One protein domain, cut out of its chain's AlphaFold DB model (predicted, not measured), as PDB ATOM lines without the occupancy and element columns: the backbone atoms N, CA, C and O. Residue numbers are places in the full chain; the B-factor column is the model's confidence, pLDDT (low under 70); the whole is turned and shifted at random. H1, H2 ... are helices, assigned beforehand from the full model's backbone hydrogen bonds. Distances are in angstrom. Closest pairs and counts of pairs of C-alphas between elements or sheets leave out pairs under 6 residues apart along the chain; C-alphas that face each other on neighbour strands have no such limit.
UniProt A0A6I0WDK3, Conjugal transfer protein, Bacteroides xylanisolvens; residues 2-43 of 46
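This is residues 2 to 43 of the 46 residues of the protein "Conjugal transfer protein" of Bacteroides xylanisolvens (UniProt A0A6I0WDK3). The long helix H2 and the shorter H1 meet near their ends as an L, and from the other end of H2 an unnamed stretch, residues 32 to 39, leads to the small helix H3. The printed part has 42 residues with three named helices, in the order H1, H2, H3, which hold 33 of them, and no named strand; the class is all helix. The whole is extended, with a radius of gyration of the C-alphas of 15.4 A, and spans 39 by 23 by 13 A.

H2, residues 15 to 31, and H1, residues 2 to 13, only just touch, only at the corner by their tight link, with 3 pairs of C-alphas within 8 A. H2 touches H1 with residues 17 to 18 alone, and H1 touches H2 with residues 11 to 12 alone; the closest C-alphas of the two, those of Val 11 and Tyr 17, are 5.7 A apart. Their lines are about perpendicular at 81 degrees. H3, residues 40 to 43, is apart from both. Each O i to N i+4 pair in H1 is within hydrogen-bond range, and 11 of 13 in H2; H3 is too short for one.

H2 measures 24.9 A from C-alpha 15 at (52.567, 43.068, 64.047) to C-alpha 31; H1 measures 17.4 A and H3 5.8 A, ending at C-alpha 43 at (34.475, 66.561, 80.368).

The farthest C-alphas, of Lys 2 and Thr 39, are 40.0 A apart. The printed part has no cut, and no link is long. The model's pLDDT is under 70 at residue 2 and residues 29 to 43.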
ATOM      1  N   LYS A   2      56.082  42.061  87.166       68.81
ATOM      2  CA  LYS A   2      57.066  42.082  86.056       68.81
ATOM      3  C   LYS A   2      56.590  41.373  84.772       68.81
ATOM      4  O   LYS A   2      56.952  41.800  83.683       68.81
ATOM      5  N   GLN A   3      55.752  40.339  84.899       77.38
ATOM      6  CA  GLN A   3      55.232  39.566  83.762       77.38
ATOM      7  C   GLN A   3      54.330  40.407  82.848       77.38
ATOM      8  O   GLN A   3      54.653  40.587  81.685       77.38
ATOM      9  N   LYS A   4      53.302  41.057  83.414       82.00
ATOM     10  CA  LYS A   4      52.354  41.912  82.677       82.00
ATOM     11  C   LYS A   4      53.038  43.002  81.843       82.00
ATOM     12  O   LYS A   4      52.585  43.307  80.747       82.00
ATOM     13  N   LYS A   5      54.128  43.593  82.352       83.38
ATOM     14  CA  LYS A   5      54.885  44.614  81.612       83.38
ATOM     15  C   LYS A   5      55.614  44.004  80.412       83.38
ATOM     16  O   LYS A   5      55.530  44.567  79.333       83.38
ATOM     17  N   ARG A   6      56.258  42.842  80.577       85.62
ATOM     18  CA  ARG A   6      56.900  42.122  79.462       85.62
ATOM     19  C   ARG A   6      55.888  41.671  78.415       85.62
ATOM     20  O   ARG A   6      56.127  41.882  77.234       85.62
ATOM     21  N   ASP A   7      54.757  41.126  78.849       84.06
ATOM     22  CA  ASP A   7      53.713  40.654  77.939       84.06
ATOM     23  C   ASP A   7      53.159  41.811  77.096       84.06
ATOM     24  O   ASP A   7      52.989  41.674  75.888       84.06
ATOM     25  N   MET A   8      52.969  42.990  77.704       85.50
ATOM     26  CA  MET A   8      52.547  44.189  76.975       85.50
ATOM     27  C   MET A   8      53.583  44.686  75.965       85.50
ATOM     28  O   MET A   8      53.193  45.190  74.915       85.50
ATOM     29  N   GLU A   9      54.879  44.565  76.247       85.44
ATOM     30  CA  GLU A   9      55.916  44.941  75.280       85.44
ATOM     31  C   GLU A   9      55.948  43.973  74.088       85.44
ATOM     32  O   GLU A   9      56.012  44.421  72.948       85.44
ATOM     33  N   VAL A  10      55.788  42.664  74.322       82.94
ATOM     34  CA  VAL A  10      55.686  41.653  73.247       82.94
ATOM     35  C   VAL A  10      54.464  41.903  72.359       82.94
ATOM     36  O   VAL A  10      54.536  41.811  71.133       82.94
ATOM     37  N   VAL A  11      53.334  42.264  72.967       81.94
ATOM     38  CA  VAL A  11      52.093  42.588  72.251       81.94
ATOM     39  C   VAL A  11      52.252  43.834  71.369       81.94
ATOM     40  O   VAL A  11      51.700  43.869  70.274       81.94
ATOM     41  N   LYS A  12      53.028  44.838  71.793       78.19
ATOM     42  CA  LYS A  12      53.274  46.053  70.993       78.19
ATOM     43  C   LYS A  12      54.214  45.824  69.811       78.19
ATOM     44  O   LYS A  12      54.069  46.496  68.797       78.19
ATOM     45  N   THR A  13      55.193  44.932  69.952       81.69
ATOM     46  CA  THR A  13      56.223  44.701  68.925       81.69
ATOM     47  C   THR A  13      55.816  43.660  67.891       81.69
ATOM     48  O   THR A  13      56.396  43.616  66.809       81.69
ATOM     49  N   THR A  14      54.815  42.831  68.191       84.06
ATOM     50  CA  THR A  14      54.336  41.803  67.265       84.06
ATOM     51  C   THR A  14      53.264  42.389  66.331       84.06
ATOM     52  O   THR A  14      52.178  42.740  66.804       84.06
ATOM     53  N   PRO A  15      53.484  42.426  65.002       78.25
ATOM     54  CA  PRO A  15      52.567  43.068  64.047       78.25
ATOM     55  C   PRO A  15      51.149  42.479  64.055       78.25
ATOM     56  O   PRO A  15      50.166  43.187  63.853       78.25
ATOM     57  N   VAL A  16      51.036  41.180  64.347       82.81
ATOM     58  CA  VAL A  16      49.756  40.461  64.445       82.81
ATOM     59  C   VAL A  16      48.845  41.079  65.512       82.81
ATOM     60  O   VAL A  16      47.641  41.222  65.299       82.81
ATOM     61  N   TYR A  17      49.411  41.488  66.649       76.69
ATOM     62  CA  TYR A  17      48.638  42.048  67.755       76.69
ATOM     63  C   TYR A  17      48.324  43.536  67.577       76.69
ATOM     64  O   TYR A  17      47.363  44.023  68.172       76.69
ATOM     65  N   GLN A  18      49.057  44.252  66.722       76.75
ATOM     66  CA  GLN A  18      48.807  45.667  66.453       76.75
ATOM     67  C   GLN A  18      47.395  45.895  65.891       76.75
ATOM     68  O   GLN A  18      46.670  46.766  66.372       76.75
ATOM     69  N   ASN A  19      46.962  45.055  64.948       80.38
ATOM     70  CA  ASN A  19      45.611  45.122  64.385       80.38
ATOM     71  C   ASN A  19      44.539  44.801  65.435       80.38
ATOM     72  O   ASN A  19      43.528  45.494  65.522       80.38
ATOM     73  N   LEU A  20      44.785  43.804  66.291       80.50
ATOM     74  CA  LEU A  20      43.866  43.429  67.367       80.50
ATOM     75  C   LEU A  20      43.700  44.551  68.403       80.50
ATOM     76  O   LEU A  20      42.585  44.794  68.862       80.50
ATOM     77  N   LEU A  21      44.775  45.274  68.735       78.12
ATOM     78  CA  LEU A  21      44.707  46.450  69.607       78.12
ATOM     79  C   LEU A  21      43.906  47.592  68.971       78.12
ATOM     80  O   LEU A  21      43.087  48.214  69.650       78.12
ATOM     81  N   VAL A  22      44.100  47.851  67.673       80.31
ATOM     82  CA  VAL A  22      43.329  48.861  66.925       80.31
ATOM     83  C   VAL A  22      41.844  48.495  66.890       80.31
ATOM     84  O   VAL A  22      40.991  49.343  67.164       80.31
ATOM     85  N   GLU A  23      41.515  47.228  66.634       83.19
ATOM     86  CA  GLU A  23      40.134  46.750  66.674       83.19
ATOM     87  C   GLU A  23      39.520  46.856  68.074       83.19
ATOM     88  O   GLU A  23      38.374  47.288  68.204       83.19
ATOM     89  N   GLN A  24      40.259  46.492  69.128       81.25
ATOM     90  CA  GLN A  24      39.793  46.632  70.509       81.25
ATOM     91  C   GLN A  24      39.531  48.095  70.866       81.25
ATOM     92  O   GLN A  24      38.464  48.397  71.398       81.25
ATOM     93  N   ALA A  25      40.443  49.008  70.526       75.94
ATOM     94  CA  ALA A  25      40.267  50.442  70.746       75.94
ATOM     95  C   ALA A  25      39.043  50.988  69.989       75.94
ATOM     96  O   ALA A  25      38.245  51.743  70.547       75.94
ATOM     97  N   GLY A  26      38.835  50.548  68.744       78.38
ATOM     98  CA  GLY A  26      37.648  50.885  67.959       78.38
ATOM     99  C   GLY A  26      36.349  50.348  68.571       78.38
ATOM    100  O   GLY A  26      35.342  51.056  68.607       78.38
ATOM    101  N   ARG A  27      36.360  49.116  69.096       75.69
ATOM    102  CA  ARG A  27      35.205  48.498  69.775       75.69
ATOM    103  C   ARG A  27      34.905  49.163  71.120       75.69
ATOM    104  O   ARG A  27      33.736  49.378  71.420       75.69
ATOM    105  N   LEU A  28      35.932  49.536  71.886       71.69
ATOM    106  CA  LEU A  28      35.812  50.322  73.119       71.69
ATOM    107  C   LEU A  28      35.200  51.695  72.838       71.69
ATOM    108  O   LEU A  28      34.240  52.072  73.499       71.69
ATOM    109  N   LYS A  29      35.670  52.402  71.803       65.31
ATOM    110  CA  LYS A  29      35.115  53.706  71.407       65.31
ATOM    111  C   LYS A  29      33.655  53.616  70.946       65.31
ATOM    112  O   LYS A  29      32.891  54.541  71.186       65.31
ATOM    113  N   LYS A  30      33.254  52.507  70.313       64.94
ATOM    114  CA  LYS A  30      31.866  52.262  69.870       64.94
ATOM    115  C   LYS A  30      30.932  51.769  70.983       64.94
ATOM    116  O   LYS A  30      29.726  51.936  70.855       64.94
ATOM    117  N   LYS A  31      31.466  51.143  72.038       56.72
ATOM    118  CA  LYS A  31      30.709  50.668  73.212       56.72
ATOM    119  C   LYS A  31      30.839  51.571  74.439       56.72
ATOM    120  O   LYS A  31      30.278  51.238  75.481       56.72
ATOM    121  N   ALA A  32      31.531  52.705  74.333       57.62
ATOM    122  CA  ALA A  32      31.299  53.812  75.240       57.62
ATOM    123  C   ALA A  32      29.867  54.271  74.968       57.62
ATOM    124  O   ALA A  32      29.610  55.028  74.033       57.62
ATOM    125  N   TYR A  33      28.922  53.691  75.709       54.53
ATOM    126  CA  TYR A  33      27.551  54.160  75.744       54.53
ATOM    127  C   TYR A  33      27.610  55.687  75.842       54.53
ATOM    128  O   TYR A  33      28.394  56.189  76.656       54.53
ATOM    129  N   PRO A  34      26.825  56.442  75.053       59.53
ATOM    130  CA  PRO A  34      26.480  57.774  75.504       59.53
ATOM    131  C   PRO A  34      25.901  57.533  76.892       59.53
ATOM    132  O   PRO A  34      24.882  56.851  77.016       59.53
ATOM    133  N   VAL A  35      26.614  57.941  77.940       57.19
ATOM    134  CA  VAL A  35      26.049  57.926  79.281       57.19
ATOM    135  C   VAL A  35      24.840  58.832  79.138       57.19
ATOM    136  O   VAL A  35      24.999  60.032  78.924       57.19
ATOM    137  N   ILE A  36      23.643  58.246  79.082       55.69
ATOM    138  CA  ILE A  36      22.391  58.982  78.938       55.69
ATOM    139  C   ILE A  36      22.317  59.860  80.190       55.69
ATOM    140  O   ILE A  36      21.983  59.373  81.266       55.69
ATOM    141  N   GLY A  37      22.766  61.111  80.064       55.53
ATOM    142  CA  GLY A  37      22.917  62.061  81.166       55.53
ATOM    143  C   GLY A  37      24.246  62.826  81.243       55.53
ATOM    144  O   GLY A  37      24.279  63.835  81.937       55.53
ATOM    145  N   SER A  38      25.327  62.436  80.552       54.75
ATOM    146  CA  SER A  38      26.569  63.231  80.590       54.75
ATOM    147  C   SER A  38      26.550  64.311  79.509       54.75
ATOM    148  O   SER A  38      26.869  64.059  78.343       54.75
ATOM    149  N   THR A  39      26.170  65.525  79.887       57.91
ATOM    150  CA  THR A  39      26.365  66.715  79.055       57.91
ATOM    151  C   THR A  39      27.867  66.862  78.758       57.91
ATOM    152  O   THR A  39      28.659  66.876  79.699       57.91
ATOM    153  N   PRO A  40      28.303  66.998  77.489       56.50
ATOM    154  CA  PRO A  40      29.728  67.081  77.132       56.50
ATOM    155  C   PRO A  40      30.519  68.229  77.787       56.50
ATOM    156  O   PRO A  40      31.745  68.228  77.725       56.50
ATOM    157  N   ALA A  41      29.841  69.198  78.409       57.94
ATOM    158  CA  ALA A  41      30.461  70.327  79.098       57.94
ATOM    159  C   ALA A  41      31.288  69.917  80.335       57.94
ATOM    160  O   ALA A  41      32.290  70.564  80.622       57.94
ATOM    161  N   ASP A  42      30.930  68.821  81.012       51.91
ATOM    162  CA  ASP A  42      31.622  68.377  82.236       51.91
ATOM    163  C   ASP A  42      32.983  67.712  81.959       51.91
ATOM    164  O   ASP A  42      33.852  67.665  82.825       51.91
ATOM    165  N   CYS A  43      33.214  67.217  80.736       50.84
ATOM    166  CA  CYS A  43      34.475  66.561  80.368       50.84
ATOM    167  C   CYS A  43      35.629  67.555  80.141       50.84
ATOM    168  O   CYS A  43      36.786  67.145  80.113       50.84
TER     169      CYS A  43